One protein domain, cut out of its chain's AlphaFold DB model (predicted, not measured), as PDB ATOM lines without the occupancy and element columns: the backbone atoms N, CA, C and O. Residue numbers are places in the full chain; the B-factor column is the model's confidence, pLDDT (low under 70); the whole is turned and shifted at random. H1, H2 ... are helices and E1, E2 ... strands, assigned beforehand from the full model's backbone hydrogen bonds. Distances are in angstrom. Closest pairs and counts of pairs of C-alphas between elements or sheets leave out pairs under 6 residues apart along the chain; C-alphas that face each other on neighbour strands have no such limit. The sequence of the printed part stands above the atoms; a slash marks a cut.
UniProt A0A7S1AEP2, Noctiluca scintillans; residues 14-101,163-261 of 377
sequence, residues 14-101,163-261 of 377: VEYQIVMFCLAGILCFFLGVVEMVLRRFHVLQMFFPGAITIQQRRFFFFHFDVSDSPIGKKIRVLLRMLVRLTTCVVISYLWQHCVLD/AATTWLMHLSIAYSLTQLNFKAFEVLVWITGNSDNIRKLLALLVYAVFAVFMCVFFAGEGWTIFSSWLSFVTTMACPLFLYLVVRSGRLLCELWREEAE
ATOM      1  N   VAL A  14     286.776 331.720 194.151       75.19
ATOM      2  CA  VAL A  14     285.706 332.729 194.196       75.19
ATOM      3  C   VAL A  14     284.787 332.627 192.974       75.19
ATOM      4  O   VAL A  14     283.569 332.717 193.117       75.19
ATOM      5  N   GLU A  15     285.332 332.384 191.782       76.62
ATOM      6  CA  GLU A  15     284.534 332.194 190.563       76.62
ATOM      7  C   GLU A  15     283.670 330.937 190.658       76.62
ATOM      8  O   GLU A  15     282.482 330.988 190.338       76.62
ATOM      9  N   TYR A  16     284.214 329.841 191.194       76.12
ATOM     10  CA  TYR A  16     283.433 328.637 191.483       76.12
ATOM     11  C   TYR A  16     282.260 328.930 192.435       76.12
ATOM     12  O   TYR A  16     281.126 328.527 192.167       76.12
ATOM     13  N   GLN A  17     282.489 329.685 193.515       79.25
ATOM     14  CA  GLN A  17     281.422 330.073 194.447       79.25
ATOM     15  C   GLN A  17     280.341 330.935 193.783       79.25
ATOM     16  O   GLN A  17     279.152 330.715 194.024       79.25
ATOM     17  N   ILE A  18     280.728 331.884 192.926       84.25
ATOM     18  CA  ILE A  18     279.783 332.711 192.160       84.25
ATOM     19  C   ILE A  18     278.939 331.828 191.237       84.25
ATOM     20  O   ILE A  18     277.717 331.965 191.204       84.25
ATOM     21  N   VAL A  19     279.566 330.883 190.537       84.06
ATOM     22  CA  VAL A  19     278.886 329.931 189.649       84.06
ATOM     23  C   VAL A  19     277.894 329.065 190.435       84.06
ATOM     24  O   VAL A  19     276.735 328.936 190.032       84.06
ATOM     25  N   MET A  20     278.273 328.558 191.609       82.94
ATOM     26  CA  MET A  20     277.363 327.812 192.488       82.94
ATOM     27  C   MET A  20     276.218 328.677 193.041       82.94
ATOM     28  O   MET A  20     275.084 328.208 193.169       82.94
ATOM     29  N   PHE A  21     276.459 329.959 193.318       85.31
ATOM     30  CA  PHE A  21     275.394 330.894 193.689       85.31
ATOM     31  C   PHE A  21     274.431 331.155 192.520       85.31
ATOM     32  O   PHE A  21     273.211 331.189 192.711       85.31
ATOM     33  N   CYS A  22     274.948 331.263 191.293       89.19
ATOM     34  CA  CYS A  22     274.130 331.345 190.085       89.19
ATOM     35  C   CYS A  22     273.247 330.103 189.914       89.19
ATOM     36  O   CYS A  22     272.062 330.258 189.614       89.19
ATOM     37  N   LEU A  23     273.765 328.897 190.170       88.12
ATOM     38  CA  LEU A  23     272.958 327.670 190.190       88.12
ATOM     39  C   LEU A  23     271.798 327.773 191.180       88.12
ATOM     40  O   LEU A  23     270.657 327.492 190.816       88.12
ATOM     41  N   ALA A  24     272.065 328.192 192.418       87.94
ATOM     42  CA  ALA A  24     271.021 328.353 193.426       87.94
ATOM     43  C   ALA A  24     269.947 329.362 192.977       87.94
ATOM     44  O   ALA A  24     268.750 329.101 193.117       87.94
ATOM     45  N   GLY A  25     270.356 330.481 192.372       91.12
ATOM     46  CA  GLY A  25     269.443 331.466 191.786       91.12
ATOM     47  C   GLY A  25     268.589 330.886 190.654       91.12
ATOM     48  O   GLY A  25     267.370 331.069 190.642       91.12
ATOM     49  N   ILE A  26     269.207 330.134 189.740       90.94
ATOM     50  CA  ILE A  26     268.538 329.452 188.625       90.94
ATOM     51  C   ILE A  26     267.537 328.417 189.151       90.94
ATOM     52  O   ILE A  26     266.384 328.415 188.724       90.94
ATOM     53  N   LEU A  27     267.928 327.587 190.118       91.19
ATOM     54  CA  LEU A  27     267.047 326.613 190.767       91.19
ATOM     55  C   LEU A  27     265.827 327.291 191.399       91.19
ATOM     56  O   LEU A  27     264.696 326.885 191.135       91.19
ATOM     57  N   CYS A  28     266.034 328.350 192.184       91.38
ATOM     58  CA  CYS A  28     264.949 329.116 192.796       91.38
ATOM     59  C   CYS A  28     264.013 329.729 191.747       91.38
ATOM     60  O   CYS A  28     262.790 329.663 191.896       91.38
ATOM     61  N   PHE A  29     264.570 330.282 190.667       94.12
ATOM     62  CA  PHE A  29     263.793 330.828 189.559       94.12
ATOM     63  C   PHE A  29     262.941 329.750 188.878       94.12
ATOM     64  O   PHE A  29     261.726 329.916 188.755       94.12
ATOM     65  N   PHE A  30     263.536 328.616 188.501       91.31
ATOM     66  CA  PHE A  30     262.814 327.507 187.874       91.31
ATOM     67  C   PHE A  30     261.749 326.912 188.793       91.31
ATOM     68  O   PHE A  30     260.647 326.621 188.331       91.31
ATOM     69  N   LEU A  31     262.021 326.779 190.092       92.12
ATOM     70  CA  LEU A  31     261.013 326.365 191.067       92.12
ATOM     71  C   LEU A  31     259.849 327.358 191.133       92.12
ATOM     72  O   LEU A  31     258.697 326.930 191.185       92.12
ATOM     73  N   GLY A  32     260.125 328.663 191.074       91.19
ATOM     74  CA  GLY A  32     259.101 329.705 190.993       91.19
ATOM     75  C   GLY A  32     258.246 329.596 189.727       91.19
ATOM     76  O   GLY A  32     257.017 329.636 189.809       91.19
ATOM     77  N   VAL A  33     258.876 329.387 188.567       93.00
ATOM     78  CA  VAL A  33     258.181 329.188 187.283       93.00
ATOM     79  C   VAL A  33     257.323 327.924 187.318       93.00
ATOM     80  O   VAL A  33     256.140 327.975 186.985       93.00
ATOM     81  N   VAL A  34     257.877 326.801 187.773       91.94
ATOM     82  CA  VAL A  34     257.146 325.536 187.921       91.94
ATOM     83  C   VAL A  34     255.967 325.706 188.878       91.94
ATOM     84  O   VAL A  34     254.860 325.276 188.564       91.94
ATOM     85  N   GLU A  35     256.154 326.383 190.009       91.12
ATOM     86  CA  GLU A  35     255.074 326.649 190.960       91.12
ATOM     87  C   GLU A  35     253.970 327.512 190.345       91.12
ATOM     88  O   GLU A  35     252.783 327.212 190.509       91.12
ATOM     89  N   MET A  36     254.341 328.558 189.607       91.25
ATOM     90  CA  MET A  36     253.393 329.405 188.889       91.25
ATOM     91  C   MET A  36     252.595 328.582 187.870       91.25
ATOM     92  O   MET A  36     251.365 328.676 187.838       91.25
ATOM     93  N   VAL A  37     253.269 327.741 187.083       90.75
ATOM     94  CA  VAL A  37     252.640 326.890 186.066       90.75
ATOM     95  C   VAL A  37     251.703 325.867 186.712       90.75
ATOM     96  O   VAL A  37     250.552 325.762 186.299       90.75
ATOM     97  N   LEU A  38     252.134 325.176 187.770       87.62
ATOM     98  CA  LEU A  38     251.331 324.169 188.480       87.62
ATOM     99  C   LEU A  38     250.132 324.758 189.243       87.62
ATOM    100  O   LEU A  38     249.172 324.037 189.546       87.62
ATOM    101  N   ARG A  39     250.192 326.044 189.616       86.38
ATOM    102  CA  ARG A  39     249.064 326.769 190.220       86.38
ATOM    103  C   ARG A  39     248.081 327.271 189.174       86.38
ATOM    104  O   ARG A  39     246.879 327.175 189.405       86.38
ATOM    105  N   ARG A  40     248.584 327.829 188.071       86.25
ATOM    106  CA  ARG A  40     247.765 328.502 187.055       86.25
ATOM    107  C   ARG A  40     247.150 327.536 186.050       86.25
ATOM    108  O   ARG A  40     246.035 327.767 185.597       86.25
ATOM    109  N   PHE A  41     247.863 326.471 185.704       83.19
ATOM    110  CA  PHE A  41     247.455 325.518 184.683       83.19
ATOM    111  C   PHE A  41     247.242 324.128 185.302       83.19
ATOM    112  O   PHE A  41     248.025 323.659 186.128       83.19
ATOM    113  N   HIS A  42     246.196 323.422 184.866       75.31
ATOM    114  CA  HIS A  42     245.933 322.026 185.247       75.31
ATOM    115  C   HIS A  42     246.846 321.052 184.467       75.31
ATOM    116  O   HIS A  42     246.372 320.149 183.781       75.31
ATOM    117  N   VAL A  43     248.168 321.247 184.550       81.38
ATOM    118  CA  VAL A  43     249.181 320.486 183.776       81.38
ATOM    119  C   VAL A  43     249.536 319.150 184.424       81.38
ATOM    120  O   VAL A  43     250.193 318.328 183.800       81.38
ATOM    121  N   LEU A  44     249.089 318.885 185.658       81.06
ATOM    122  CA  LEU A  44     249.431 317.641 186.362       81.06
ATOM    123  C   LEU A  44     249.073 316.385 185.545       81.06
ATOM    124  O   LEU A  44     249.811 315.410 185.596       81.06
ATOM    125  N   GLN A  45     248.001 316.429 184.748       80.06
ATOM    126  CA  GLN A  45     247.613 315.331 183.853       80.06
ATOM    127  C   GLN A  45     248.649 315.028 182.757       80.06
ATOM    128  O   GLN A  45     248.791 313.881 182.357       80.06
ATOM    129  N   MET A  46     249.393 316.034 182.280       81.88
ATOM    130  CA  MET A  46     250.415 315.827 181.247       81.88
ATOM    131  C   MET A  46     251.648 315.131 181.822       81.88
ATOM    132  O   MET A  46     252.317 314.384 181.117       81.88
ATOM    133  N   PHE A  47     251.941 315.366 183.104       79.81
ATOM    134  CA  PHE A  47     253.064 314.735 183.796       79.81
ATOM    135  C   PHE A  47     252.747 313.311 184.267       79.81
ATOM    136  O   PHE A  47     253.642 312.470 184.292       79.81
ATOM    137  N   PHE A  48     251.484 313.036 184.609       82.75
ATOM    138  CA  PHE A  48     251.040 311.752 185.161       82.75
ATOM    139  C   PHE A  48     249.851 311.173 184.380       82.75
ATOM    140  O   PHE A  48     248.745 311.092 184.922       82.75
ATOM    141  N   PRO A  49     250.038 310.780 183.106       78.81
ATOM    142  CA  PRO A  49     248.940 310.280 182.282       78.81
ATOM    143  C   PRO A  49     248.393 308.925 182.759       78.81
ATOM    144  O   PRO A  49     247.290 308.555 182.371       78.81
ATOM    145  N   GLY A  50     249.151 308.166 183.564       73.81
ATOM    146  CA  GLY A  50     248.707 306.875 184.096       73.81
ATOM    147  C   GLY A  50     247.939 307.009 185.410       73.81
ATOM    148  O   GLY A  50     246.962 306.296 185.628       73.81
ATOM    149  N   ALA A  51     248.352 307.931 186.283       76.00
ATOM    150  CA  ALA A  51     247.715 308.115 187.585       76.00
ATOM    151  C   ALA A  51     246.564 309.129 187.573       76.00
ATOM    152  O   ALA A  51     245.639 308.989 188.374       76.00
ATOM    153  N   ILE A  52     246.600 310.148 186.709       81.06
ATOM    154  CA  ILE A  52     245.581 311.201 186.658       81.06
ATOM    155  C   ILE A  52     244.830 311.134 185.338       81.06
ATOM    156  O   ILE A  52     245.417 311.278 184.270       81.06
ATOM    157  N   THR A  53     243.506 311.036 185.419       81.12
ATOM    158  CA  THR A  53     242.630 311.221 184.259       81.12
ATOM    159  C   THR A  53     241.641 312.348 184.535       81.12
ATOM    160  O   THR A  53     241.105 312.475 185.635       81.12
ATOM    161  N   ILE A  54     241.427 313.226 183.554       77.00
ATOM    162  CA  ILE A  54     240.390 314.259 183.630       77.00
ATOM    163  C   ILE A  54     239.263 313.842 182.699       77.00
ATOM    164  O   ILE A  54     239.426 313.849 181.481       77.00
ATOM    165  N   GLN A  55     238.110 313.496 183.265       78.31
ATOM    166  CA  GLN A  55     236.895 313.234 182.496       78.31
ATOM    167  C   GLN A  55     235.844 314.267 182.893       78.31
ATOM    168  O   GLN A  55     235.598 314.481 184.073       78.31
ATOM    169  N   GLN A  56     235.249 314.955 181.913       76.69
ATOM    170  CA  GLN A  56     234.128 315.888 182.128       76.69
ATOM    171  C   GLN A  56     234.350 316.916 183.265       76.69
ATOM    172  O   GLN A  56     233.461 317.165 184.075       76.69
ATOM    173  N   ARG A  57     235.541 317.537 183.325       73.06
ATOM    174  CA  ARG A  57     235.970 318.505 184.371       73.06
ATOM    175  C   ARG A  57     236.144 317.922 185.780       73.06
ATOM    176  O   ARG A  57     236.413 318.680 186.709       73.06
ATOM    177  N   ARG A  58     236.052 316.603 185.933       76.38
ATOM    178  CA  ARG A  58     236.317 315.888 187.180       76.38
ATOM    179  C   ARG A  58     237.719 315.294 187.178       76.38
ATOM    180  O   ARG A  58     238.235 314.887 186.137       76.38
ATOM    181  N   PHE A  59     238.355 315.315 188.341       77.44
ATOM    182  CA  PHE A  59     239.725 314.875 188.556       77.44
ATOM    183  C   PHE A  59     239.720 313.461 189.123       77.44
ATOM    184  O   PHE A  59     239.345 313.269 190.279       77.44
ATOM    185  N   PHE A  60     240.184 312.500 188.333       76.62
ATOM    186  CA  PHE A  60     240.294 311.114 188.752       76.62
ATOM    187  C   PHE A  60     241.740 310.773 189.087       76.62
ATOM    188  O   PHE A  60     242.656 311.105 188.333       76.62
ATOM    189  N   PHE A  61     241.938 310.088 190.207       82.38
ATOM    190  CA  PHE A  61     243.219 309.514 190.600       82.38
ATOM    191  C   PHE A  61     243.075 307.996 190.623       82.38
ATOM    192  O   PHE A  61     242.280 307.485 191.405       82.38
ATOM    193  N   PHE A  62     243.781 307.280 189.743       83.00
ATOM    194  CA  PHE A  62     243.626 305.829 189.570       83.00
ATOM    195  C   PHE A  62     242.154 305.381 189.433       83.00
ATOM    196  O   PHE A  62     241.733 304.415 190.057       83.00
ATOM    197  N   HIS A  63     241.372 306.110 188.629       82.69
ATOM    198  CA  HIS A  63     239.922 305.928 188.419       82.69
ATOM    199  C   HIS A  63     238.990 306.327 189.576       82.69
ATOM    200  O   HIS A  63     237.777 306.274 189.400       82.69
ATOM    201  N   PHE A  64     239.503 306.811 190.707       78.56
ATOM    202  CA  PHE A  64     238.672 307.339 191.796       78.56
ATOM    203  C   PHE A  64     238.389 308.822 191.581       78.56
ATOM    204  O   PHE A  64     239.328 309.584 191.357       78.56
ATOM    205  N   ASP A  65     237.125 309.247 191.659       81.75
ATOM    206  CA  ASP A  65     236.757 310.667 191.573       81.75
ATOM    207  C   ASP A  65     237.228 311.396 192.839       81.75
ATOM    208  O   ASP A  65     236.782 311.120 193.953       81.75
ATOM    209  N   VAL A  66     238.159 312.335 192.674       80.06
ATOM    210  CA  VAL A  66     238.734 313.123 193.773       80.06
ATOM    211  C   VAL A  66     238.561 314.626 193.553       80.06
ATOM    212  O   VAL A  66     239.325 315.439 194.088       80.06
ATOM    213  N   SER A  67     237.574 315.016 192.745       73.56
ATOM    214  CA  SER A  67     237.352 316.404 192.320       73.56
ATOM    215  C   SER A  67     237.209 317.369 193.497       73.56
ATOM    216  O   SER A  67     237.934 318.371 193.534       73.56
ATOM    217  N   ASP A  68     236.390 316.996 194.489       68.94
ATOM    218  CA  ASP A  68     235.995 317.860 195.613       68.94
ATOM    219  C   ASP A  68     236.356 317.314 197.005       68.94
ATOM    220  O   ASP A  68     236.173 317.998 198.014       68.94
ATOM    221  N   SER A  69     236.940 316.114 197.091       80.19
ATOM    222  CA  SER A  69     237.323 315.527 198.380       80.19
ATOM    223  C   SER A  69     238.531 316.254 199.006       80.19
ATOM    224  O   SER A  69     239.492 316.608 198.302       80.19
ATOM    225  N   PRO A  70     238.567 316.445 200.344       87.44
ATOM    226  CA  PRO A  70     239.755 316.937 201.047       87.44
ATOM    227  C   PRO A  70     240.994 316.060 200.792       87.44
ATOM    228  O   PRO A  70     242.119 316.569 200.824       87.44
ATOM    229  N   ILE A  71     240.810 314.774 200.479       86.62
ATOM    230  CA  ILE A  71     241.897 313.860 200.108       86.62
ATOM    231  C   ILE A  71     242.503 314.249 198.752       86.62
ATOM    232  O   ILE A  71     243.727 314.262 198.602       86.62
ATOM    233  N   GLY A  72     241.687 314.696 197.797       85.00
ATOM    234  CA  GLY A  72     242.154 315.155 196.483       85.00
ATOM    235  C   GLY A  72     243.073 316.359 196.574       85.00
ATOM    236  O   GLY A  72     244.102 316.416 195.897       85.00
ATOM    237  N   LYS A  73     242.774 317.293 197.485       88.56
ATOM    238  CA  LYS A  73     243.665 318.427 197.773       88.56
ATOM    239  C   LYS A  73     245.026 317.946 198.285       88.56
ATOM    240  O   LYS A  73     246.050 318.449 197.821       88.56
ATOM    241  N   LYS A  74     245.056 316.949 199.178       92.00
ATOM    242  CA  LYS A  74     246.306 316.363 199.695       92.00
ATOM    243  C   LYS A  74     247.115 315.690 198.580       92.00
ATOM    244  O   LYS A  74     248.307 315.962 198.465       92.00
ATOM    245  N   ILE A  75     246.477 314.888 197.725       90.38
ATOM    246  CA  ILE A  75     247.144 314.204 196.601       90.38
ATOM    247  C   ILE A  75     247.750 315.218 195.625       90.38
ATOM    248  O   ILE A  75     248.922 315.105 195.273       90.38
ATOM    249  N   ARG A  76     247.006 316.270 195.253       88.94
ATOM    250  CA  ARG A  76     247.530 317.337 194.380       88.94
ATOM    251  C   ARG A  76     248.767 318.013 194.979       88.94
ATOM    252  O   ARG A  76     249.699 318.322 194.243       88.94
ATOM    253  N   VAL A  77     248.804 318.236 196.296       91.62
ATOM    254  CA  VAL A  77     249.984 318.800 196.974       91.62
ATOM    255  C   VAL A  77     251.182 317.849 196.895       91.62
ATOM    256  O   VAL A  77     252.283 318.311 196.603       91.62
ATOM    257  N   LEU A  78     250.982 316.544 197.097       92.94
ATOM    258  CA  LEU A  78     252.060 315.549 196.999       92.94
ATOM    259  C   LEU A  78     252.619 315.442 195.579       92.94
ATOM    260  O   LEU A  78     253.834 315.453 195.400       92.94
ATOM    261  N   LEU A  79     251.753 315.434 194.566       91.62
ATOM    262  CA  LEU A  79     252.177 315.421 193.165       91.62
ATOM    263  C   LEU A  79     252.952 316.690 192.792       91.62
ATOM    264  O   LEU A  79     253.982 316.612 192.129       91.62
ATOM    265  N   ARG A  80     252.525 317.867 193.272       92.25
ATOM    266  CA  ARG A  80     253.302 319.106 193.090       92.25
ATOM    267  C   ARG A  80     254.666 319.030 193.773       92.25
ATOM    268  O   ARG A  80     255.648 319.475 193.189       92.25
ATOM    269  N   MET A  81     254.743 318.460 194.977       93.56
ATOM    270  CA  MET A  81     256.022 318.242 195.664       93.56
ATOM    271  C   MET A  81     256.950 317.324 194.864       93.56
ATOM    272  O   MET A  81     258.133 317.625 194.753       93.56
ATOM    273  N   LEU A  82     256.419 316.263 194.256       94.81
ATOM    274  CA  LEU A  82     257.193 315.370 193.397       94.81
ATOM    275  C   LEU A  82     257.736 316.081 192.153       94.81
ATOM    276  O   LEU A  82     258.901 315.896 191.804       94.81
ATOM    277  N   VAL A  83     256.921 316.917 191.499       94.06
ATOM    278  CA  VAL A  83     257.379 317.712 190.347       94.06
ATOM    279  C   VAL A  83     258.502 318.659 190.771       94.06
ATOM    280  O   VAL A  83     259.532 318.695 190.110       94.06
ATOM    281  N   ARG A  84     258.364 319.364 191.905       93.50
ATOM    282  CA  ARG A  84     259.431 320.233 192.443       93.50
ATOM    283  C   ARG A  84     260.719 319.453 192.698       93.50
ATOM    284  O   ARG A  84     261.785 319.886 192.278       93.50
ATOM    285  N   LEU A  85     260.606 318.296 193.349       94.50
ATOM    286  CA  LEU A  85     261.742 317.432 193.658       94.50
ATOM    287  C   LEU A  85     262.464 316.971 192.386       94.50
ATOM    288  O   LEU A  85     263.682 317.078 192.291       94.50
ATOM    289  N   THR A  86     261.700 316.516 191.393       94.38
ATOM    290  CA  THR A  86     262.236 316.040 190.111       94.38
ATOM    291  C   THR A  86     262.912 317.176 189.349       94.38
ATOM    292  O   THR A  86     264.018 316.996 188.851       94.38
ATOM    293  N   THR A  87     262.317 318.372 189.331       93.12
ATOM    294  CA  THR A  87     262.933 319.569 188.741       93.12
ATOM    295  C   THR A  87     264.279 319.896 189.396       93.12
ATOM    296  O   THR A  87     265.244 320.157 188.681       93.12
ATOM    297  N   CYS A  88     264.385 319.833 190.729       93.94
ATOM    298  CA  CYS A  88     265.658 320.056 191.429       93.94
ATOM    299  C   CYS A  88     266.736 319.052 191.010       93.94
ATOM    300  O   CYS A  88     267.870 319.453 190.750       93.94
ATOM    301  N   VAL A  89     266.387 317.764 190.927       94.12
ATOM    302  CA  VAL A  89     267.313 316.704 190.498       94.12
ATOM    303  C   VAL A  89     267.751 316.925 189.051       94.12
ATOM    304  O   VAL A  89     268.942 316.903 188.763       94.12
ATOM    305  N   VAL A  90     266.809 317.198 188.148       94.56
ATOM    306  CA  VAL A  90     267.075 317.354 186.710       94.56
ATOM    307  C   VAL A  90     267.938 318.577 186.416       94.56
ATOM    308  O   VAL A  90     268.891 318.478 185.647       94.56
ATOM    309  N   ILE A  91     267.649 319.722 187.040       93.12
ATOM    310  CA  ILE A  91     268.468 320.929 186.868       93.12
ATOM    311  C   ILE A  91     269.862 320.712 187.455       93.12
ATOM    312  O   ILE A  91     270.840 321.104 186.831       93.12
ATOM    313  N   SER A  92     269.969 320.051 188.612       92.75
ATOM    314  CA  SER A  92     271.273 319.737 189.213       92.75
ATOM    315  C   SER A  92     272.090 318.783 188.340       92.75
ATOM    316  O   SER A  92     273.294 318.970 188.200       92.75
ATOM    317  N   TYR A  93     271.437 317.809 187.698       93.31
ATOM    318  CA  TYR A  93     272.065 316.903 186.736       93.31
ATOM    319  C   TYR A  93     272.569 317.652 185.497       93.31
ATOM    320  O   TYR A  93     273.730 317.516 185.118       93.31
ATOM    321  N   LEU A  94     271.720 318.487 184.887       92.81
ATOM    322  CA  LEU A  94     272.111 319.300 183.733       92.81
ATOM    323  C   LEU A  94     273.231 320.277 184.088       92.81
ATOM    324  O   LEU A  94     274.110 320.515 183.272       92.81
ATOM    325  N   TRP A  95     273.232 320.820 185.302       91.06
ATOM    326  CA  TRP A  95     274.305 321.693 185.755       91.06
ATOM    327  C   TRP A  95     275.649 320.964 185.820       91.06
ATOM    328  O   TRP A  95     276.626 321.434 185.240       91.06
ATOM    329  N   GLN A  96     275.683 319.796 186.465       89.50
ATOM    330  CA  GLN A  96     276.917 319.029 186.633       89.50
ATOM    331  C   GLN A  96     277.490 318.507 185.306       89.50
ATOM    332  O   GLN A  96     278.697 318.385 185.161       89.50
ATOM    333  N   HIS A  97     276.649 318.212 184.313       89.19
ATOM    334  CA  HIS A  97     277.133 317.648 183.047       89.19
ATOM    335  C   HIS A  97     277.231 318.647 181.887       89.19
ATOM    336  O   HIS A  97     278.005 318.420 180.961       89.19
ATOM    337  N   CYS A  98     276.474 319.747 181.904       88.94
ATOM    338  CA  CYS A  98     276.495 320.735 180.817       88.94
ATOM    339  C   CYS A  98     277.258 322.016 181.166       88.94
ATOM    340  O   CYS A  98     277.601 322.764 180.250       88.94
ATOM    341  N   VAL A  99     277.472 322.307 182.455       88.00
ATOM    342  CA  VAL A  99     278.102 323.559 182.902       88.00
ATOM    343  C   VAL A  99     279.440 323.282 183.569       88.00
ATOM    344  O   VAL A  99     280.456 323.839 183.148       88.00
ATOM    345  N   LEU A 100     279.450 322.435 184.599       86.56
ATOM    346  CA  LEU A 100     280.615 322.275 185.460       86.56
ATOM    347  C   LEU A 100     280.787 320.826 185.898       86.56
ATOM    348  O   LEU A 100     279.989 320.324 186.686       86.56
ATOM    349  N   ASP A 101     281.863 320.204 185.429       84.56
ATOM    350  CA  ASP A 101     282.275 318.879 185.863       84.56
ATOM    351  C   ASP A 101     283.084 319.002 187.161       84.56
ATOM    352  O   ASP A 101     284.049 319.771 187.244       84.56
ATOM    353  N   ALA A 163     279.544 322.163 173.596       87.88
ATOM    354  CA  ALA A 163     279.300 321.410 172.371       87.88
ATOM    355  C   ALA A 163     277.808 321.070 172.254       87.88
ATOM    356  O   ALA A 163     277.217 320.478 173.160       87.88
ATOM    357  N   ALA A 164     277.190 321.416 171.120       88.75
ATOM    358  CA  ALA A 164     275.758 321.198 170.896       88.75
ATOM    359  C   ALA A 164     275.356 319.715 171.009       88.75
ATOM    360  O   ALA A 164     274.288 319.397 171.530       88.75
ATOM    361  N   THR A 165     276.223 318.801 170.568       91.25
ATOM    362  CA  THR A 165     276.017 317.347 170.649       91.25
ATOM    363  C   THR A 165     275.960 316.858 172.096       91.25
ATOM    364  O   THR A 165     275.023 316.151 172.463       91.25
ATOM    365  N   THR A 166     276.900 317.292 172.937       87.69
ATOM    366  CA  THR A 166     276.947 316.962 174.371       87.69
ATOM    367  C   THR A 166     275.716 317.497 175.102       87.69
ATOM    368  O   THR A 166     275.088 316.780 175.880       87.69
ATOM    369  N   TRP A 167     275.298 318.727 174.789       90.25
ATOM    370  CA  TRP A 167     274.089 319.326 175.359       90.25
ATOM    371  C   TRP A 167     272.821 318.551 174.989       90.25
ATOM    372  O   TRP A 167     272.003 318.264 175.862       90.25
ATOM    373  N   LEU A 168     272.662 318.171 173.717       93.00
ATOM    374  CA  LEU A 168     271.522 317.366 173.269       93.00
ATOM    375  C   LEU A 168     271.508 315.983 173.929       93.00
ATOM    376  O   LEU A 168     270.448 315.521 174.355       93.00
ATOM    377  N   MET A 169     272.676 315.354 174.075       94.19
ATOM    378  CA  MET A 169     272.812 314.075 174.765       94.19
ATOM    379  C   MET A 169     272.334 314.180 176.220       94.19
ATOM    380  O   MET A 169     271.408 313.465 176.608       94.19
ATOM    381  N   HIS A 170     272.875 315.106 177.018       93.38
ATOM    382  CA  HIS A 170     272.471 315.244 178.424       93.38
ATOM    383  C   HIS A 170     271.029 315.728 178.588       93.38
ATOM    384  O   HIS A 170     270.354 315.292 179.520       93.38
ATOM    385  N   LEU A 171     270.507 316.543 177.666       93.81
ATOM    386  CA  LEU A 171     269.097 316.932 177.665       93.81
ATOM    387  C   LEU A 171     268.174 315.727 177.434       93.81
ATOM    388  O   LEU A 171     267.148 315.604 178.105       93.81
ATOM    389  N   SER A 172     268.548 314.809 176.538       95.06
ATOM    390  CA  SER A 172     267.776 313.582 176.301       95.06
ATOM    391  C   SER A 172     267.780 312.644 177.516       95.06
ATOM    392  O   SER A 172     266.738 312.088 177.879       95.06
ATOM    393  N   ILE A 173     268.916 312.539 178.214       95.12
ATOM    394  CA  ILE A 173     269.031 311.771 179.460       95.12
ATOM    395  C   ILE A 173     268.186 312.416 180.561       95.12
ATOM    396  O   ILE A 173     267.416 311.727 181.225       95.12
ATOM    397  N   ALA A 174     268.259 313.737 180.721       95.00
ATOM    398  CA  ALA A 174     267.459 314.489 181.686       95.00
ATOM    399  C   ALA A 174     265.946 314.320 181.456       95.00
ATOM    400  O   ALA A 174     265.178 314.123 182.405       95.00
ATOM    401  N   TYR A 175     265.512 314.351 180.195       94.00
ATOM    402  CA  TYR A 175     264.125 314.088 179.820       94.00
ATOM    403  C   TYR A 175     263.698 312.663 180.190       94.00
ATOM    404  O   TYR A 175     262.676 312.471 180.855       94.00
ATOM    405  N   SER A 176     264.519 311.673 179.838       95.81
ATOM    406  CA  SER A 176     264.272 310.262 180.151       95.81
ATOM    407  C   SER A 176     264.228 310.016 181.662       95.81
ATOM    408  O   SER A 176     263.325 309.343 182.156       95.81
ATOM    409  N   LEU A 177     265.132 310.638 182.423       93.44
ATOM    410  CA  LEU A 177     265.166 310.592 183.885       93.44
ATOM    411  C   LEU A 177     263.895 311.192 184.503       93.44
ATOM    412  O   LEU A 177     263.365 310.659 185.478       93.44
ATOM    413  N   THR A 178     263.382 312.283 183.934       93.75
ATOM    414  CA  THR A 178     262.124 312.906 184.378       93.75
ATOM    415  C   THR A 178     260.950 311.945 184.196       93.75
ATOM    416  O   THR A 178     260.189 311.706 185.136       93.75
ATOM    417  N   GLN A 179     260.824 311.351 183.005       92.81
ATOM    418  CA  GLN A 179     259.762 310.387 182.714       92.81
ATOM    419  C   GLN A 179     259.865 309.137 183.587       92.81
ATOM    420  O   GLN A 179     258.857 308.683 184.132       92.81
ATOM    421  N   LEU A 180     261.079 308.607 183.753       94.00
ATOM    422  CA  LEU A 180     261.337 307.435 184.578       94.00
ATOM    423  C   LEU A 180     260.932 307.688 186.031       94.00
ATOM    424  O   LEU A 180     260.230 306.864 186.607       94.00
ATOM    425  N   ASN A 181     261.293 308.840 186.604       93.44
ATOM    426  CA  ASN A 181     260.905 309.200 187.971       93.44
ATOM    427  C   ASN A 181     259.384 309.282 188.140       93.44
ATOM    428  O   ASN A 181     258.842 308.764 189.120       93.44
ATOM    429  N   PHE A 182     258.674 309.889 187.185       93.94
ATOM    430  CA  PHE A 182     257.213 309.960 187.243       93.94
ATOM    431  C   PHE A 182     256.564 308.586 187.092       93.94
ATOM    432  O   PHE A 182     255.673 308.254 187.871       93.94
ATOM    433  N   LYS A 183     257.035 307.748 186.164       93.00
ATOM    434  CA  LYS A 183     256.501 306.393 185.972       93.00
ATOM    435  C   LYS A 183     256.807 305.468 187.143       93.00
ATOM    436  O   LYS A 183     255.913 304.758 187.599       93.00
ATOM    437  N   ALA A 184     258.020 305.527 187.682       94.25
ATOM    438  CA  ALA A 184     258.387 304.812 188.897       94.25
ATOM    439  C   ALA A 184     257.483 305.228 190.063       94.25
ATOM    440  O   ALA A 184     256.979 304.372 190.785       94.25
ATOM    441  N   PHE A 185     257.209 306.526 190.213       95.00
ATOM    442  CA  PHE A 185     256.278 307.007 191.226       95.00
ATOM    443  C   PHE A 185     254.859 306.457 191.029       95.00
ATOM    444  O   PHE A 185     254.285 305.951 191.990       95.00
ATOM    445  N   GLU A 186     254.295 306.510 189.815       92.56
ATOM    446  CA  GLU A 186     252.956 305.963 189.529       92.56
ATOM    447  C   GLU A 186     252.864 304.482 189.930       92.56
ATOM    448  O   GLU A 186     251.969 304.091 190.683       92.56
ATOM    449  N   VAL A 187     253.827 303.671 189.485       93.44
ATOM    450  CA  VAL A 187     253.870 302.228 189.769       93.44
ATOM    451  C   VAL A 187     254.025 301.963 191.265       93.44
ATOM    452  O   VAL A 187     253.289 301.158 191.834       93.44
ATOM    453  N   LEU A 188     254.941 302.659 191.940       94.81
ATOM    454  CA  LEU A 188     255.165 302.459 193.370       94.81
ATOM    455  C   LEU A 188     253.965 302.905 194.213       94.81
ATOM    456  O   LEU A 188     253.629 302.244 195.199       94.81
ATOM    457  N   VAL A 189     253.286 303.993 193.843       94.56
ATOM    458  CA  VAL A 189     252.061 304.428 194.531       94.56
ATOM    459  C   VAL A 189     250.941 303.410 194.350       94.56
ATOM    460  O   VAL A 189     250.270 303.081 195.325       94.56
ATOM    461  N   TRP A 190     250.777 302.854 193.148       92.69
ATOM    462  CA  TRP A 190     249.806 301.789 192.899       92.69
ATOM    463  C   TRP A 190     250.073 300.555 193.771       92.69
ATOM    464  O   TRP A 190     249.188 300.076 194.483       92.69
ATOM    465  N   ILE A 191     251.323 300.081 193.791       93.81
ATOM    466  CA  ILE A 191     251.730 298.916 194.587       93.81
ATOM    467  C   ILE A 191     251.526 299.173 196.090       93.81
ATOM    468  O   ILE A 191     251.004 298.317 196.805       93.81
ATOM    469  N   THR A 192     251.914 300.352 196.585       94.38
ATOM    470  CA  THR A 192     251.767 300.708 198.010       94.38
ATOM    471  C   THR A 192     250.322 300.984 198.426       94.38
ATOM    472  O   THR A 192     249.991 300.818 199.604       94.38
ATOM    473  N   GLY A 193     249.461 301.383 197.488       91.25
ATOM    474  CA  GLY A 193     248.016 301.450 197.693       91.25
ATOM    475  C   GLY A 193     247.403 300.063 197.875       91.25
ATOM    476  O   GLY A 193     246.590 299.879 198.774       91.25
ATOM    477  N   ASN A 194     247.860 299.080 197.091       91.31
ATOM    478  CA  ASN A 194     247.285 297.734 197.071       91.31
ATOM    479  C   ASN A 194     247.801 296.783 198.160       91.31
ATOM    480  O   ASN A 194     247.129 295.814 198.502       91.31
ATOM    481  N   SER A 195     249.002 297.015 198.695       93.25
ATOM    482  CA  SER A 195     249.619 296.102 199.661       93.25
ATOM    483  C   SER A 195     250.101 296.804 200.925       93.25
ATOM    484  O   SER A 195     251.059 297.584 200.915       93.25
ATOM    485  N   ASP A 196     249.505 296.425 202.054       91.88
ATOM    486  CA  ASP A 196     249.898 296.876 203.391       91.88
ATOM    487  C   ASP A 196     251.326 296.466 203.757       91.88
ATOM    488  O   ASP A 196     252.063 297.246 204.367       91.88
ATOM    489  N   ASN A 197     251.734 295.255 203.372       93.88
ATOM    490  CA  ASN A 197     253.073 294.742 203.651       93.88
ATOM    491  C   ASN A 197     254.131 295.531 202.883       93.88
ATOM    492  O   ASN A 197     255.117 295.960 203.478       93.88
ATOM    493  N   ILE A 198     253.896 295.797 201.594       93.06
ATOM    494  CA  ILE A 198     254.820 296.608 200.792       93.06
ATOM    495  C   ILE A 198     254.859 298.037 201.328       93.06
ATOM    496  O   ILE A 198     255.933 298.617 201.447       93.06
ATOM    497  N   ARG A 199     253.723 298.598 201.744       92.81
ATOM    498  CA  ARG A 199     253.684 299.929 202.359       92.81
ATOM    499  C   ARG A 199     254.491 300.006 203.658       92.81
ATOM    500  O   ARG A 199     255.199 300.991 203.864       92.81
ATOM    501  N   LYS A 200     254.406 298.991 204.527       93.69
ATOM    502  CA  LYS A 200     255.221 298.890 205.755       93.69
ATOM    503  C   LYS A 200     256.705 298.723 205.429       93.69
ATOM    504  O   LYS A 200     257.522 299.418 206.026       93.69
ATOM    505  N   LEU A 201     257.036 297.869 204.460       94.88
ATOM    506  CA  LEU A 201     258.405 297.664 203.984       94.88
ATOM    507  C   LEU A 201     259.007 298.964 203.441       94.88
ATOM    508  O   LEU A 201     260.106 299.340 203.828       94.88
ATOM    509  N   LEU A 202     258.270 299.683 202.594       92.62
ATOM    510  CA  LEU A 202     258.734 300.929 201.994       92.62
ATOM    511  C   LEU A 202     258.847 302.050 203.037       92.62
ATOM    512  O   LEU A 202     259.778 302.845 202.987       92.62
ATOM    513  N   ALA A 203     257.949 302.087 204.025       92.75
ATOM    514  CA  ALA A 203     258.082 302.991 205.164       92.75
ATOM    515  C   ALA A 203     259.346 302.680 205.981       92.75
ATOM    516  O   ALA A 203     260.097 303.599 206.292       92.75
ATOM    517  N   LEU A 204     259.611 301.405 206.282       95.06
ATOM    518  CA  LEU A 204     260.843 300.978 206.949       95.06
ATOM    519  C   LEU A 204     262.076 301.362 206.127       95.06
ATOM    520  O   LEU A 204     263.033 301.871 206.696       95.06
ATOM    521  N   LEU A 205     262.028 301.198 204.803       93.81
ATOM    522  CA  LEU A 205     263.107 301.596 203.900       93.81
ATOM    523  C   LEU A 205     263.386 303.105 203.969       93.81
ATOM    524  O   LEU A 205     264.547 303.489 204.026       93.81
ATOM    525  N   VAL A 206     262.355 303.959 204.031       93.38
ATOM    526  CA  VAL A 206     262.533 305.412 204.237       93.38
ATOM    527  C   VAL A 206     263.308 305.684 205.526       93.38
ATOM    528  O   VAL A 206     264.275 306.444 205.508       93.38
ATOM    529  N   TYR A 207     262.910 305.051 206.635       93.56
ATOM    530  CA  TYR A 207     263.604 305.209 207.916       93.56
ATOM    531  C   TYR A 207     265.026 304.654 207.871       93.56
ATOM    532  O   TYR A 207     265.924 305.287 208.411       93.56
ATOM    533  N   ALA A 208     265.244 303.517 207.213       94.19
ATOM    534  CA  ALA A 208     266.558 302.908 207.068       94.19
ATOM    535  C   ALA A 208     267.497 303.803 206.251       94.19
ATOM    536  O   ALA A 208     268.585 304.113 206.719       94.19
ATOM    537  N   VAL A 209     267.064 304.291 205.084       91.38
ATOM    538  CA  VAL A 209     267.851 305.213 204.246       91.38
ATOM    539  C   VAL A 209     268.168 306.497 205.008       91.38
ATOM    540  O   VAL A 209     269.311 306.945 205.006       91.38
ATOM    541  N   PHE A 210     267.187 307.064 205.713       89.25
ATOM    542  CA  PHE A 210     267.406 308.252 206.535       89.25
ATOM    543  C   PHE A 210     268.356 307.985 207.714       89.25
ATOM    544  O   PHE A 210     269.212 308.810 208.015       89.25
ATOM    545  N   ALA A 211     268.252 306.830 208.373       91.44
ATOM    546  CA  ALA A 211     269.142 306.452 209.465       91.44
ATOM    547  C   ALA A 211     270.576 306.236 208.973       91.44
ATOM    548  O   ALA A 211     271.493 306.795 209.564       91.44
ATOM    549  N   VAL A 212     270.771 305.504 207.868       89.44
ATOM    550  CA  VAL A 212     272.089 305.337 207.235       89.44
ATOM    551  C   VAL A 212     272.669 306.698 206.871       89.44
ATOM    552  O   VAL A 212     273.819 306.971 207.196       89.44
ATOM    553  N   PHE A 213     271.863 307.580 206.281       85.06
ATOM    554  CA  PHE A 213     272.276 308.941 205.968       85.06
ATOM    555  C   PHE A 213     272.782 309.701 207.205       85.06
ATOM    556  O   PHE A 213     273.875 310.263 207.178       85.06
ATOM    557  N   MET A 214     272.033 309.672 208.312       86.12
ATOM    558  CA  MET A 214     272.447 310.318 209.563       86.12
ATOM    559  C   MET A 214     273.692 309.656 210.168       86.12
ATOM    560  O   MET A 214     274.578 310.357 210.648       86.12
ATOM    561  N   CYS A 215     273.797 308.325 210.129       88.56
ATOM    562  CA  CYS A 215     274.971 307.597 210.607       88.56
ATOM    563  C   CYS A 215     276.228 307.981 209.827       88.56
ATOM    564  O   CYS A 215     277.242 308.287 210.445       88.56
ATOM    565  N   VAL A 216     276.159 308.028 208.494       83.94
ATOM    566  CA  VAL A 216     277.299 308.423 207.657       83.94
ATOM    567  C   VAL A 216     277.653 309.899 207.858       83.94
ATOM    568  O   VAL A 216     278.831 310.255 207.918       83.94
ATOM    569  N   PHE A 217     276.649 310.759 208.040       81.06
ATOM    570  CA  PHE A 217     276.869 312.164 208.382       81.06
ATOM    571  C   PHE A 217     277.641 312.316 209.706       81.06
ATOM    572  O   PHE A 217     278.629 313.045 209.758       81.06
ATOM    573  N   PHE A 218     277.243 311.595 210.760       82.56
ATOM    574  CA  PHE A 218     277.919 311.640 212.063       82.56
ATOM    575  C   PHE A 218     279.249 310.880 212.108       82.56
ATOM    576  O   PHE A 218     280.108 311.230 212.913       82.56
ATOM    577  N   ALA A 219     279.447 309.885 211.242       81.88
ATOM    578  CA  ALA A 219     280.718 309.176 211.099       81.88
ATOM    579  C   ALA A 219     281.831 310.055 210.495       81.88
ATOM    580  O   ALA A 219     282.977 309.627 210.432       81.88
ATOM    581  N   GLY A 220     281.516 311.273 210.038       69.25
ATOM    582  CA  GLY A 220     282.480 312.173 209.399       69.25
ATOM    583  C   GLY A 220     282.795 311.805 207.947       69.25
ATOM    584  O   GLY A 220     283.458 312.572 207.257       69.25
ATOM    585  N   GLU A 221     282.262 310.688 207.448       68.31
ATOM    586  CA  GLU A 221     282.406 310.255 206.057       68.31
ATOM    587  C   GLU A 221     281.406 310.935 205.110       68.31
ATOM    588  O   GLU A 221     281.593 310.898 203.895       68.31
ATOM    589  N   GLY A 222     280.377 311.613 205.639       60.88
ATOM    590  CA  GLY A 222     279.378 312.331 204.839       60.88
ATOM    591  C   GLY A 222     279.982 313.280 203.799       60.88
ATOM    592  O   GLY A 222     279.445 313.406 202.702       60.88
ATOM    593  N   TRP A 223     281.143 313.873 204.084       62.03
ATOM    594  CA  TRP A 223     281.855 314.757 203.157       62.03
ATOM    595  C   TRP A 223     282.279 314.072 201.855       62.03
ATOM    596  O   TRP A 223     282.241 314.700 200.802       62.03
ATOM    597  N   THR A 224     282.603 312.779 201.898       63.38
ATOM    598  CA  THR A 224     282.943 312.003 200.693       63.38
ATOM    599  C   THR A 224     281.712 311.715 199.830       63.38
ATOM    600  O   THR A 224     281.805 311.658 198.605       63.38
ATOM    601  N   ILE A 225     280.530 311.607 200.449       60.00
ATOM    602  CA  ILE A 225     279.252 311.393 199.753       60.00
ATOM    603  C   ILE A 225     278.737 312.696 199.134       60.00
ATOM    604  O   ILE A 225     278.154 312.682 198.052       60.00
ATOM    605  N   PHE A 226     278.998 313.840 199.770       68.56
ATOM    606  CA  PHE A 226     278.686 315.168 199.228       68.56
ATOM    607  C   PHE A 226     279.779 315.727 198.314       68.56
ATOM    608  O   PHE A 226     279.812 316.931 198.067       68.56
ATOM    609  N   SER A 227     280.625 314.839 197.783       66.81
ATOM    610  CA  SER A 227     281.717 315.143 196.855       66.81
ATOM    611  C   SER A 227     281.255 315.849 195.569       66.81
ATOM    612  O   SER A 227     282.033 316.486 194.865       66.81
ATOM    613  N   SER A 228     279.968 315.751 195.234       76.62
ATOM    614  CA  SER A 228     279.372 316.526 194.152       76.62
ATOM    615  C   SER A 228     278.019 317.096 194.554       76.62
ATOM    616  O   SER A 228     277.291 316.536 195.384       76.62
ATOM    617  N   TRP A 229     277.658 318.214 193.923       83.12
ATOM    618  CA  TRP A 229     276.353 318.837 194.111       83.12
ATOM    619  C   TRP A 229     275.211 317.882 193.743       83.12
ATOM    620  O   TRP A 229     274.230 317.789 194.485       83.12
ATOM    621  N   LEU A 230     275.339 317.129 192.642       85.94
ATOM    622  CA  LEU A 230     274.329 316.146 192.262       85.94
ATOM    623  C   LEU A 230     274.206 315.051 193.317       85.94
ATOM    624  O   LEU A 230     273.081 314.779 193.723       85.94
ATOM    625  N   SER A 231     275.319 314.490 193.808       85.06
ATOM    626  CA  SER A 231     275.298 313.473 194.870       85.06
ATOM    627  C   SER A 231     274.582 313.981 196.122       85.06
ATOM    628  O   SER A 231     273.768 313.262 196.705       85.06
ATOM    629  N   PHE A 232     274.815 315.236 196.516       85.12
ATOM    630  CA  PHE A 232     274.089 315.871 197.619       85.12
ATOM    631  C   PHE A 232     272.582 315.942 197.346       85.12
ATOM    632  O   PHE A 232     271.775 315.478 198.162       85.12
ATOM    633  N   VAL A 233     272.190 316.462 196.182       90.06
ATOM    634  CA  VAL A 233     270.777 316.603 195.809       90.06
ATOM    635  C   VAL A 233     270.090 315.243 195.696       90.06
ATOM    636  O   VAL A 233     268.983 315.090 196.210       90.06
ATOM    637  N   THR A 234     270.717 314.233 195.091       88.69
ATOM    638  CA  THR A 234     270.138 312.887 194.944       88.69
ATOM    639  C   THR A 234     270.021 312.167 196.279       88.69
ATOM    640  O   THR A 234     269.004 311.518 196.530       88.69
ATOM    641  N   THR A 235     271.012 312.319 197.161       88.56
ATOM    642  CA  THR A 235     270.994 311.709 198.497       88.56
ATOM    643  C   THR A 235     269.870 312.285 199.353       88.56
ATOM    644  O   THR A 235     269.197 311.537 200.055       88.56
ATOM    645  N   MET A 236     269.590 313.588 199.240       88.19
ATOM    646  CA  MET A 236     268.430 314.212 199.891       88.19
ATOM    647  C   MET A 236     267.108 313.893 199.185       88.19
ATOM    648  O   MET A 236     266.069 313.742 199.833       88.19
ATOM    649  N   ALA A 237     267.119 313.774 197.856       92.19
ATOM    650  CA  ALA A 237     265.909 313.543 197.082       92.19
ATOM    651  C   ALA A 237     265.367 312.120 197.220       92.19
ATOM    652  O   ALA A 237     264.152 311.946 197.268       92.19
ATOM    653  N   CYS A 238     266.229 311.110 197.335       92.06
ATOM    654  CA  CYS A 238     265.828 309.710 197.474       92.06
ATOM    655  C   CYS A 238     264.883 309.445 198.674       92.06
ATOM    656  O   CYS A 238     263.767 308.959 198.454       92.06
ATOM    657  N   PRO A 239     265.226 309.803 199.931       91.94
ATOM    658  CA  PRO A 239     264.330 309.586 201.067       91.94
ATOM    659  C   PRO A 239     263.041 310.407 200.952       91.94
ATOM    660  O   PRO A 239     261.970 309.917 201.311       91.94
ATOM    661  N   LEU A 240     263.107 311.627 200.401       93.44
ATOM    662  CA  LEU A 240     261.922 312.447 200.144       93.44
ATOM    663  C   LEU A 240     261.004 311.809 199.095       93.44
ATOM    664  O   LEU A 240     259.790 311.778 199.291       93.44
ATOM    665  N   PHE A 241     261.559 311.261 198.015       95.81
ATOM    666  CA  PHE A 241     260.809 310.557 196.978       95.81
ATOM    667  C   PHE A 241     260.070 309.350 197.561       95.81
ATOM    668  O   PHE A 241     258.851 309.240 197.416       95.81
ATOM    669  N   LEU A 242     260.774 308.488 198.301       94.75
ATOM    670  CA  LEU A 242     260.169 307.322 198.950       94.75
ATOM    671  C   LEU A 242     259.104 307.730 199.981       94.75
ATOM    672  O   LEU A 242     258.032 307.124 200.047       94.75
ATOM    673  N   TYR A 243     259.347 308.798 200.744       95.56
ATOM    674  CA  TYR A 243     258.359 309.358 201.666       95.56
ATOM    675  C   TYR A 243     257.086 309.822 200.940       95.56
ATOM    676  O   TYR A 243     255.973 309.528 201.391       95.56
ATOM    677  N   LEU A 244     257.225 310.509 199.799       96.00
ATOM    678  CA  LEU A 244     256.091 310.936 198.976       96.00
ATOM    679  C   LEU A 244     255.302 309.739 198.437       96.00
ATOM    680  O   LEU A 244     254.068 309.785 198.452       96.00
ATOM    681  N   VAL A 245     255.983 308.668 198.015       95.94
ATOM    682  CA  VAL A 245     255.347 307.417 197.570       95.94
ATOM    683  C   VAL A 245     254.520 306.811 198.702       95.94
ATOM    684  O   VAL A 245     253.319 306.611 198.537       95.94
ATOM    685  N   VAL A 246     255.124 306.581 199.874       95.62
ATOM    686  CA  VAL A 246     254.436 305.981 201.033       95.62
ATOM    687  C   VAL A 246     253.217 306.808 201.430       95.62
ATOM    688  O   VAL A 246     252.144 306.261 201.696       95.62
ATOM    689  N   ARG A 247     253.361 308.136 201.467       95.75
ATOM    690  CA  ARG A 247     252.270 309.038 201.839       95.75
ATOM    691  C   ARG A 247     251.147 309.041 200.803       95.75
ATOM    692  O   ARG A 247     249.984 309.036 201.193       95.75
ATOM    693  N   SER A 248     251.476 309.007 199.515       93.94
ATOM    694  CA  SER A 248     250.481 308.943 198.437       93.94
ATOM    695  C   SER A 248     249.761 307.594 198.415       93.94
ATOM    696  O   SER A 248     248.541 307.570 198.291       93.94
ATOM    697  N   GLY A 249     250.475 306.487 198.643       93.25
ATOM    698  CA  GLY A 249     249.886 305.151 198.762       93.25
ATOM    699  C   GLY A 249     248.920 305.020 199.945       93.25
ATOM    700  O   GLY A 249     247.869 304.399 199.813       93.25
ATOM    701  N   ARG A 250     249.206 305.664 201.091       93.62
ATOM    702  CA  ARG A 250     248.252 305.737 202.219       93.62
ATOM    703  C   ARG A 250     246.963 306.456 201.833       93.62
ATOM    704  O   ARG A 250     245.889 305.942 202.113       93.62
ATOM    705  N   LEU A 251     247.074 307.605 201.166       93.00
ATOM    706  CA  LEU A 251     245.899 308.347 200.703       93.00
ATOM    707  C   LEU A 251     245.103 307.561 199.657       93.00
ATOM    708  O   LEU A 251     243.880 307.619 199.665       93.00
ATOM    709  N   LEU A 252     245.775 306.809 198.781       90.81
ATOM    710  CA  LEU A 252     245.105 305.927 197.825       90.81
ATOM    711  C   LEU A 252     244.319 304.818 198.541       90.81
ATOM    712  O   LEU A 252     243.169 304.572 198.201       90.81
ATOM    713  N   CYS A 253     244.900 304.208 199.576       91.50
ATOM    714  CA  CYS A 253     244.210 303.218 200.404       91.50
ATOM    715  C   CYS A 253     243.000 303.818 201.146       91.50
ATOM    716  O   CYS A 253     241.959 303.170 201.242       91.50
ATOM    717  N   GLU A 254     243.117 305.048 201.659       91.25
ATOM    718  CA  GLU A 254     241.988 305.776 202.259       91.25
ATOM    719  C   GLU A 254     240.867 305.999 201.232       91.25
ATOM    720  O   GLU A 254     239.709 305.718 201.532       91.25
ATOM    721  N   LEU A 255     241.208 306.414 200.006       89.94
ATOM    722  CA  LEU A 255     240.233 306.574 198.920       89.94
ATOM    723  C   LEU A 255     239.538 305.262 198.560       89.94
ATOM    724  O   LEU A 255     238.327 305.252 198.362       89.94
ATOM    725  N   TRP A 256     240.280 304.156 198.495       88.75
ATOM    726  CA  TRP A 256     239.699 302.842 198.216       88.75
ATOM    727  C   TRP A 256     238.709 302.419 199.292       88.75
ATOM    728  O   TRP A 256     237.669 301.845 198.972       88.75
ATOM    729  N   ARG A 257     239.003 302.728 200.559       89.50
ATOM    730  CA  ARG A 257     238.097 302.418 201.663       89.50
ATOM    731  C   ARG A 257     236.822 303.255 201.598       89.50
ATOM    732  O   ARG A 257     235.739 302.690 201.700       89.50
ATOM    733  N   GLU A 258     236.945 304.565 201.378       89.56
ATOM    734  CA  GLU A 258     235.780 305.445 201.215       89.56
ATOM    735  C   GLU A 258     234.889 304.999 200.053       89.56
ATOM    736  O   GLU A 258     233.665 305.001 200.172       89.56
ATOM    737  N   GLU A 259     235.486 304.600 198.931       87.12
ATOM    738  CA  GLU A 259     234.718 304.166 197.768       87.12
ATOM    739  C   GLU A 259     234.041 302.810 197.990       87.12
ATOM    740  O   GLU A 259     232.891 302.624 197.595       87.12
ATOM    741  N   ALA A 260     234.704 301.880 198.682       88.12
ATOM    742  CA  ALA A 260     234.095 300.613 199.075       88.12
ATOM    743  C   ALA A 260     232.891 300.823 200.012       88.12
ATOM    744  O   ALA A 260     231.855 300.184 199.829       88.12
ATOM    745  N   GLU A 261     233.000 301.748 200.971       90.88
ATOM    746  CA  GLU A 261     231.907 302.117 201.880       90.88
ATOM    747  C   GLU A 261     230.731 302.760 201.114       90.88
ATOM    748  O   GLU A 261     229.581 302.362 201.314       90.88
TER     749      GLU A 261
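What this domain is: This is residues 14 to 101 and 163 to 261 of the 377 residues of a protein of Noctiluca scintillans (UniProt A0A7S1AEP2). Four long helices, H1, H3, H7 and H5, lie side by side in a curved row, each running the opposite way to the one before, and H4 packs on one side of this row, on H3 and H7, making a core of three helices. A small hairpin of E1 and E2, joined to H1 through the short H2, lies near H3 at one end. The printed part has 187 residues, mostly helix, with seven named helices and two named strands in the order H1 H2 E1 E2 H3 H4 H5 H6 H7; the sheet, E1 - E2, is antiparallel. The whole is compact, with a radius of gyration of the C-alphas of 18.5 A, and elongated, spanning 61 by 40 by 26 A.

How they stand to each other: Start at H1, residues 14 to 40, which touches H3, residues 70 to 98, closest at the C-alphas of Leu 31 and Arg 84, 6.5 A apart, at a shallow tilt of 31 degrees, opposite ways. H2, residues 44 to 47, is close to H3 but not clearly touching, with C-alphas 44 and 79 closest at 7.7 A. Next find the hairpin of E1, residues 52 to 55, and E2, residues 58 to 61, with N 53 and O 60 3.0 A apart, within hydrogen-bond range. E2 and H3 are near each other. Beyond the cut, H4, residues 164 to 194, touches residues 86 to 98 of H3 alone, closest at C-alphas 90 and 174, 5.8 A, at a shallow tilt of 28 degrees, opposite ways. H7, residues 229 to 261, touches H3, closest at C-alphas 92 and 230, 5.6 A. Residues 185 to 194 of H4 touch residues 245 to 253 of H7, closest at C-alphas 193 and 249, 4.3 A, at a shallow tilt of 34 degrees, only just short of steep. H3, H4 and H7 form a bundle, helices side by side. H5, residues 196 to 218, touches H7, closest at C-alphas 206 and 239, 5.5 A, and touches H4 only at the corner, closest at C-alphas 192 and 199, 4.8 A. H6, residues 222 to 225, only just touches H5, only at the corner, with 3 pairs of C-alphas within 8 A, the closest 216 and 222, 5.2 A. Every O i to N i+4 pair is within hydrogen-bond range in H1, H3, H4 and H5, and 27 of 29 in H7; H2 and H6 are too short for such a pair.

Where its parts are: Find C-alpha 14 at (285.706, 332.729, 194.196), where H1 begins its 38.8 A. H3 measures 42.1 A, H4 45.2 A and H5 32.8 A. H7, 48.1 A, ends at C-alpha 261, (231.907, 302.117, 201.880).

The domain as a whole: C-alphas 14 and 261 are the two farthest apart, 62.4 A. Residues 102 to 162 are not printed, and C-alphas 101 and 163 are 14.0 A apart across the cut. Of the links printed whole, none is long. The mean pLDDT of the printed part is 87.7; residue 68 and residues 220 to 227 are under 70.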